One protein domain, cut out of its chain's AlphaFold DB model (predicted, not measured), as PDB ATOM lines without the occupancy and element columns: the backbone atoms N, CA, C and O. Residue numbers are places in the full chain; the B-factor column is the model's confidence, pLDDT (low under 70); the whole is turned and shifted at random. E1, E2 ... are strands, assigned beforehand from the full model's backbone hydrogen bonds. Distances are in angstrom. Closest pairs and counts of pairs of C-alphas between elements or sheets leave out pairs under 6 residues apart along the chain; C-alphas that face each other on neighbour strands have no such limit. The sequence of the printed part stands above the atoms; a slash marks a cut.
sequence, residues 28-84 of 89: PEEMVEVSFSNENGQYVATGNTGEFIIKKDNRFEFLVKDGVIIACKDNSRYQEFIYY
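What this domain is: This is residues 28 to 84 of the 89 residues of an uncharacterized protein of Bacillus sp. AFS006103 (UniProt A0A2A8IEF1). The domain is a single layer made of one twisted sheet, in which five strands, E1 to E5, zigzag side by side in the order of the chain. After the last strand, E5, the tail turns back, and its residues 82 to 83 pair with residues 71 to 72 of E5 at that edge of the sheet. The printed part has 57 residues with five named strands and no named helix; the sheet's order is E1, E2, E3, E4, E5, all antiparallel, and the class is all strand. The whole is compact, with a radius of gyration of the C-alphas of 11.5 A and spans of 35 by 27 by 15 A.

How they stand to each other: The sheet is a meander, each strand the antiparallel neighbour of the one before, built of E1, residues 31 to 38, E2, residues 41 to 48, E3, residues 51 to 56, E4, residues 60 to 65, and E5, residues 68 to 74. E1 and E5 are its edge strands. From edge to edge the strands' lines turn by 65 degrees and the way across the sheet turns by 45 degrees. The inner strands E3 and E4 form a hairpin with 159 degrees between their directions; N 54 and O 62 are within hydrogen-bond range at 2.9 A, and the C-alphas of Lys 55 and Glu 61 face each other at 4.5 A. E2 and E3 are a hairpin at 165 degrees, with N 46 and O 53 within hydrogen-bond range at 2.9 A. E1 and E2 are a hairpin at 173 degrees, with N 36 and O 43 at 2.8 A and N 43 and O 36 at 2.7 A. E4 and E5 are a hairpin at 156 degrees, with N 61 and O 73 at 2.9 A and N 73 and O 61 at 2.8 A. E1 is apart from E4 and from E5, and E2 is apart from E5.

Where its parts are: E1 begins at C-alpha 31, (136.344, 168.842, 120.769), and is 22.9 A long from first to last C-alpha, as is E2. E3 measures 16.8 A and begins at C-alpha 51, (136.157, 168.920, 111.355). E4 measures 16.5 A. E5 measures 18.1 A and ends at C-alpha 74, (138.537, 151.840, 103.986).

The domain as a whole: The two C-alphas farthest apart, those of Pro 28 and Arg 77, are at 35.0 A. The four links between the strands are tight, and the printed part has no cut. The mean pLDDT of the printed part is 93.1, with residue 28 under 70.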
ATOM      1  N   PRO A  28     138.455 178.385 121.358       59.97
ATOM      2  CA  PRO A  28     138.903 177.009 121.506       59.97
ATOM      3  C   PRO A  28     137.944 176.124 120.717       59.97
ATOM      4  O   PRO A  28     136.740 176.164 120.974       59.97
ATOM      5  N   GLU A  29     138.455 175.439 119.696       70.00
ATOM      6  CA  GLU A  29     137.622 174.553 118.900       70.00
ATOM      7  C   GLU A  29     137.080 173.479 119.842       70.00
ATOM      8  O   GLU A  29     137.837 172.779 120.513       70.00
ATOM      9  N   GLU A  30     135.756 173.431 119.970       85.31
ATOM     10  CA  GLU A  30     135.086 172.456 120.817       85.31
ATOM     11  C   GLU A  30     135.397 171.058 120.280       85.31
ATOM     12  O   GLU A  30     135.220 170.793 119.087       85.31
ATOM     13  N   MET A  31     135.915 170.188 121.142       91.94
ATOM     14  CA  MET A  31     136.344 168.842 120.769       91.94
ATOM     15  C   MET A  31     135.140 167.899 120.707       91.94
ATOM     16  O   MET A  31     134.266 167.922 121.573       91.94
ATOM     17  N   VAL A  32     135.140 167.018 119.717       92.69
ATOM     18  CA  VAL A  32     134.238 165.874 119.607       92.69
ATOM     19  C   VAL A  32     134.999 164.644 120.083       92.69
ATOM     20  O   VAL A  32     136.014 164.284 119.492       92.69
ATOM     21  N   GLU A  33     134.503 163.991 121.131       95.88
ATOM     22  CA  GLU A  33     134.971 162.679 121.587       95.88
ATOM     23  C   GLU A  33     133.762 161.872 122.069       95.88
ATOM     24  O   GLU A  33     133.310 161.994 123.206       95.88
ATOM     25  N   VAL A  34     133.175 161.089 121.164       96.06
ATOM     26  CA  VAL A  34     131.942 160.335 121.433       96.06
ATOM     27  C   VAL A  34     132.081 158.919 120.899       96.06
ATOM     28  O   VAL A  34     132.496 158.710 119.763       96.06
ATOM     29  N   SER A  35     131.691 157.939 121.709       97.12
ATOM     30  CA  SER A  35     131.595 156.536 121.300       97.12
ATOM     31  C   SER A  35     130.141 156.078 121.339       97.12
ATOM     32  O   SER A  35     129.418 156.371 122.290       97.12
ATOM     33  N   PHE A  36     129.710 155.359 120.308       95.88
ATOM     34  CA  PHE A  36     128.346 154.861 120.154       95.88
ATOM     35  C   PHE A  36     128.358 153.462 119.538       95.88
ATOM     36  O   PHE A  36     129.127 153.196 118.622       95.88
ATOM     37  N   SER A  37     127.476 152.578 119.995       96.94
ATOM     38  CA  SER A  37     127.375 151.210 119.483       96.94
ATOM     39  C   SER A  37     125.917 150.827 119.277       96.94
ATOM     40  O   SER A  37     125.065 151.146 120.105       96.94
ATOM     41  N   ASN A  38     125.634 150.115 118.189       96.38
ATOM     42  CA  ASN A  38     124.325 149.530 117.904       96.38
ATOM     43  C   ASN A  38     124.474 148.162 117.213       96.38
ATOM     44  O   ASN A  38     125.582 147.653 117.052       96.38
ATOM     45  N   GLU A  39     123.360 147.570 116.778       96.81
ATOM     46  CA  GLU A  39     123.338 146.295 116.039       96.81
ATOM     47  C   GLU A  39     124.160 146.310 114.736       96.81
ATOM     48  O   GLU A  39     124.593 145.261 114.267       96.81
ATOM     49  N   ASN A  40     124.424 147.495 114.176       94.00
ATOM     50  CA  ASN A  40     125.171 147.674 112.932       94.00
ATOM     51  C   ASN A  40     126.683 147.871 113.153       94.00
ATOM     52  O   ASN A  40     127.419 147.960 112.165       94.00
ATOM     53  N   GLY A  41     127.152 147.971 114.402       95.56
ATOM     54  CA  GLY A  41     128.573 148.054 114.752       95.56
ATOM     55  C   GLY A  41     128.913 149.118 115.799       95.56
ATOM     56  O   GLY A  41     128.038 149.691 116.453       95.56
ATOM     57  N   GLN A  42     130.213 149.371 115.947       97.56
ATOM     58  CA  GLN A  42     130.789 150.361 116.856       97.56
ATOM     59  C   GLN A  42     131.247 151.598 116.090       97.56
ATOM     60  O   GLN A  42     131.864 151.492 115.028       97.56
ATOM     61  N   TYR A  43     130.980 152.765 116.662       97.62
ATOM     62  CA  TYR A  43     131.266 154.074 116.099       97.62
ATOM     63  C   TYR A  43     132.040 154.917 117.106       97.62
ATOM     64  O   TYR A  43     131.663 155.001 118.274       97.62
ATOM     65  N   VAL A  44     133.099 155.574 116.645       97.69
ATOM     66  CA  VAL A  44     133.895 156.502 117.455       97.69
ATOM     67  C   VAL A  44     134.093 157.788 116.664       97.69
ATOM     68  O   VAL A  44     134.663 157.753 115.577       97.69
ATOM     69  N   ALA A  45     133.606 158.907 117.191       97.00
ATOM     70  CA  ALA A  45     133.787 160.237 116.625       97.00
ATOM     71  C   ALA A  45     134.864 160.992 117.412       97.00
ATOM     72  O   ALA A  45     134.731 161.155 118.624       97.00
ATOM     73  N   THR A  46     135.916 161.439 116.724       97.12
ATOM     74  CA  THR A  46     137.051 162.161 117.322       97.12
ATOM     75  C   THR A  46     137.504 163.314 116.437       97.12
ATOM     76  O   THR A  46     137.729 163.104 115.241       97.12
ATOM     77  N   GLY A  47     137.697 164.500 117.010       94.69
ATOM     78  CA  GLY A  47     138.237 165.670 116.312       94.69
ATOM     79  C   GLY A  47     137.686 166.972 116.875       94.69
ATOM     80  O   GLY A  47     137.338 167.032 118.049       94.69
ATOM     81  N   ASN A  48     137.570 167.990 116.032       93.12
ATOM     82  CA  ASN A  48     137.006 169.287 116.390       93.12
ATOM     83  C   ASN A  48     135.587 169.402 115.822       93.12
ATOM     84  O   ASN A  48     135.258 168.789 114.813       93.12
ATOM     85  N   THR A  49     134.728 170.219 116.425       89.19
ATOM     86  CA  THR A  49     133.313 170.335 116.017       89.19
ATOM     87  C   THR A  49     133.148 170.796 114.562       89.19
ATOM     88  O   THR A  49     132.181 170.416 113.904       89.19
ATOM     89  N   GLY A  50     134.106 171.564 114.029       89.38
ATOM     90  CA  GLY A  50     134.136 171.952 112.613       89.38
ATOM     91  C   GLY A  50     134.657 170.860 111.671       89.38
ATOM     92  O   GLY A  50     134.234 170.797 110.518       89.38
ATOM     93  N   GLU A  51     135.546 169.987 112.148       94.75
ATOM     94  CA  GLU A  51     136.157 168.920 111.355       94.75
ATOM     95  C   GLU A  51     136.567 167.740 112.252       94.75
ATOM     96  O   GLU A  51     137.435 167.861 113.122       94.75
ATOM     97  N   PHE A  52     135.940 166.581 112.047       96.00
ATOM     98  CA  PHE A  52     136.192 165.378 112.843       96.00
ATOM     99  C   PHE A  52     136.059 164.103 112.013       96.00
ATOM    100  O   PHE A  52     135.522 164.099 110.905       96.00
ATOM    101  N   ILE A  53     136.556 162.994 112.557       97.44
ATOM    102  CA  ILE A  53     136.492 161.678 111.919       97.44
ATOM    103  C   ILE A  53     135.524 160.791 112.690       97.44
ATOM    104  O   ILE A  53     135.633 160.673 113.908       97.44
ATOM    105  N   ILE A  54     134.628 160.115 111.972       97.69
ATOM    106  CA  ILE A  54     133.833 159.001 112.497       97.69
ATOM    107  C   ILE A  54     134.481 157.697 112.038       97.69
ATOM    108  O   ILE A  54     134.608 157.452 110.839       97.69
ATOM    109  N   LYS A  55     134.866 156.832 112.973       97.44
ATOM    110  CA  LYS A  55     135.365 155.483 112.697       97.44
ATOM    111  C   LYS A  55     134.271 154.460 112.934       97.44
ATOM    112  O   LYS A  55     133.669 154.481 114.000       97.44
ATOM    113  N   LYS A  56     134.056 153.548 111.986       97.19
ATOM    114  CA  LYS A  56     133.166 152.390 112.127       97.19
ATOM    115  C   LYS A  56     133.978 151.098 112.161       97.19
ATOM    116  O   LYS A  56     134.698 150.797 111.206       97.19
ATOM    117  N   ASP A  57     133.840 150.341 113.248       95.44
ATOM    118  CA  ASP A  57     134.461 149.022 113.465       95.44
ATOM    119  C   ASP A  57     135.978 148.986 113.187       95.44
ATOM    120  O   ASP A  57     136.503 147.992 112.688       95.44
ATOM    121  N   ASN A  58     136.685 150.100 113.422       89.88
ATOM    122  CA  ASN A  58     138.096 150.322 113.050       89.88
ATOM    123  C   ASN A  58     138.444 150.112 111.561       89.88
ATOM    124  O   ASN A  58     139.606 150.238 111.166       89.88
ATOM    125  N   ARG A  59     137.451 149.829 110.716       94.38
ATOM    126  CA  ARG A  59     137.625 149.534 109.297       94.38
ATOM    127  C   ARG A  59     137.362 150.754 108.435       94.38
ATOM    128  O   ARG A  59     138.167 151.052 107.561       94.38
ATOM    129  N   PHE A  60     136.243 151.429 108.656       95.81
ATOM    130  CA  PHE A  60     135.872 152.592 107.860       95.81
ATOM    131  C   PHE A  60     136.128 153.867 108.646       95.81
ATOM    132  O   PHE A  60     135.823 153.928 109.835       95.81
ATOM    133  N   GLU A  61     136.659 154.883 107.978       97.44
ATOM    134  CA  GLU A  61     136.805 156.232 108.517       97.44
ATOM    135  C   GLU A  61     136.055 157.202 107.603       97.44
ATOM    136  O   GLU A  61     136.170 157.140 106.379       97.44
ATOM    137  N   PHE A  62     135.281 158.099 108.199       97.00
ATOM    138  CA  PHE A  62     134.486 159.102 107.505       97.00
ATOM    139  C   PHE A  62     134.933 160.479 107.974       97.00
ATOM    140  O   PHE A  62     134.867 160.763 109.170       97.00
ATOM    141  N   LEU A  63     135.392 161.321 107.049       96.62
ATOM    142  CA  LEU A  63     135.746 162.705 107.349       96.62
ATOM    143  C   LEU A  63     134.480 163.555 107.309       96.62
ATOM    144  O   LEU A  63     133.796 163.602 106.282       96.62
ATOM    145  N   VAL A  64     134.189 164.219 108.419       95.50
ATOM    146  CA  VAL A  64     133.064 165.135 108.573       95.50
ATOM    147  C   VAL A  64     133.597 166.551 108.648       95.50
ATOM    148  O   VAL A  64     134.488 166.826 109.446       95.50
ATOM    149  N   LYS A  65     133.023 167.443 107.848       94.12
ATOM    150  CA  LYS A  65     133.302 168.875 107.880       94.12
ATOM    151  C   LYS A  65     131.994 169.645 107.862       94.12
ATOM    152  O   LYS A  65     131.125 169.344 107.046       94.12
ATOM    153  N   ASP A  66     131.835 170.581 108.793       90.62
ATOM    154  CA  ASP A  66     130.625 171.404 108.943       90.62
ATOM    155  C   ASP A  66     129.323 170.567 108.983       90.62
ATOM    156  O   ASP A  66     128.298 170.916 108.398       90.62
ATOM    157  N   GLY A  67     129.375 169.407 109.653       90.12
ATOM    158  CA  GLY A  67     128.245 168.478 109.794       90.12
ATOM    159  C   GLY A  67     127.964 167.582 108.580       90.12
ATOM    160  O   GLY A  67     127.014 166.800 108.613       90.12
ATOM    161  N   VAL A  68     128.780 167.647 107.523       93.38
ATOM    162  CA  VAL A  68     128.621 166.848 106.299       93.38
ATOM    163  C   VAL A  68     129.760 165.845 106.164       93.38
ATOM    164  O   VAL A  68     130.926 166.196 106.325       93.38
ATOM    165  N   ILE A  69     129.445 164.591 105.825       95.44
ATOM    166  CA  ILE A  69     130.471 163.604 105.469       95.44
ATOM    167  C   ILE A  69     131.007 163.949 104.074       95.44
ATOM    168  O   ILE A  69     130.280 163.829 103.089       95.44
ATOM    169  N   ILE A  70     132.275 164.349 103.989       95.75
ATOM    170  CA  ILE A  70     132.913 164.798 102.739       95.75
ATOM    171  C   ILE A  70     133.871 163.768 102.139       95.75
ATOM    172  O   ILE A  70     134.178 163.845 100.951       95.75
ATOM    173  N   ALA A  71     134.334 162.795 102.925       96.25
ATOM    174  CA  ALA A  71     135.209 161.739 102.431       96.25
ATOM    175  C   ALA A  71     135.041 160.430 103.205       96.25
ATOM    176  O   ALA A  71     134.600 160.415 104.355       96.25
ATOM    177  N   CYS A  72     135.435 159.329 102.569       95.94
ATOM    178  CA  CYS A  72     135.445 157.993 103.158       95.94
ATOM    179  C   CYS A  72     136.783 157.300 102.899       95.94
ATOM    180  O   CYS A  72     137.397 157.480 101.847       95.94
ATOM    181  N   LYS A  73     137.220 156.486 103.855       95.62
ATOM    182  CA  LYS A  73     138.422 155.663 103.790       95.62
ATOM    183  C   LYS A  73     138.113 154.256 104.292       95.62
ATOM    184  O   LYS A  73     137.517 154.090 105.353       95.62
ATOM    185  N   ASP A  74     138.549 153.242 103.548       95.44
ATOM    186  CA  ASP A  74     138.537 151.840 103.986       95.44
ATOM    187  C   ASP A  74     139.964 151.423 104.371       95.44
ATOM    188  O   ASP A  74     140.820 151.191 103.511       95.44
ATOM    189  N   ASN A  75     140.214 151.306 105.677       92.00
ATOM    190  CA  ASN A  75     141.510 150.923 106.236       92.00
ATOM    191  C   ASN A  75     141.952 149.519 105.787       92.00
ATOM    192  O   ASN A  75     143.149 149.249 105.763       92.00
ATOM    193  N   SER A  76     141.028 148.637 105.376       91.12
ATOM    194  CA  SER A  76     141.387 147.294 104.888       91.12
ATOM    195  C   SER A  76     142.116 147.308 103.543       91.12
ATOM    196  O   SER A  76     142.794 146.343 103.196       91.12
ATOM    197  N   ARG A  77     141.989 148.398 102.779       87.75
ATOM    198  CA  ARG A  77     142.592 148.537 101.448       87.75
ATOM    199  C   ARG A  77     143.845 149.410 101.438       87.75
ATOM    200  O   ARG A  77     144.376 149.648 100.359       87.75
ATOM    201  N   TYR A  78     144.297 149.893 102.601       80.56
ATOM    202  CA  TYR A  78     145.403 150.855 102.727       80.56
ATOM    203  C   TYR A  78     145.244 152.075 101.799       80.56
ATOM    204  O   TYR A  78     146.218 152.584 101.252       80.56
ATOM    205  N   GLN A  79     144.002 152.517 101.586       83.06
ATOM    206  CA  GLN A  79     143.689 153.650 100.717       83.06
ATOM    207  C   GLN A  79     143.657 154.954 101.517       83.06
ATOM    208  O   GLN A  79     143.394 154.960 102.722       83.06
ATOM    209  N   GLU A  80     143.928 156.061 100.831       92.25
ATOM    210  CA  GLU A  80     143.676 157.402 101.353       92.25
ATOM    211  C   GLU A  80     142.173 157.729 101.332       92.25
ATOM    212  O   GLU A  80     141.355 156.966 100.810       92.25
ATOM    213  N   PHE A  81     141.799 158.868 101.917       94.81
ATOM    214  CA  PHE A  81     140.426 159.361 101.858       94.81
ATOM    215  C   PHE A  81     140.001 159.643 100.414       94.81
ATOM    216  O   PHE A  81     140.630 160.419  99.698       94.81
ATOM    217  N   ILE A  82     138.879 159.051 100.014       94.12
ATOM    218  CA  ILE A  82     138.203 159.346  98.757       94.12
ATOM    219  C   ILE A  82     137.166 160.426  99.045       94.12
ATOM    220  O   ILE A  82     136.187 160.185  99.755       94.12
ATOM    221  N   TYR A  83     137.396 161.618  98.498       94.75
ATOM    222  CA  TYR A  83     136.504 162.761  98.654       94.75
ATOM    223  C   TYR A  83     135.313 162.642  97.711       94.75
ATOM    224  O   TYR A  83     135.464 162.380  96.512       94.75
ATOM    225  N   TYR A  84     134.118 162.860  98.248       91.25
ATOM    226  CA  TYR A  84     132.936 163.024  97.422       91.25
ATOM    227  C   TYR A  84     133.075 164.339  96.656       91.25
ATOM    228  O   TYR A  84     133.486 165.353  97.219       91.25
TER     229      TYR A  84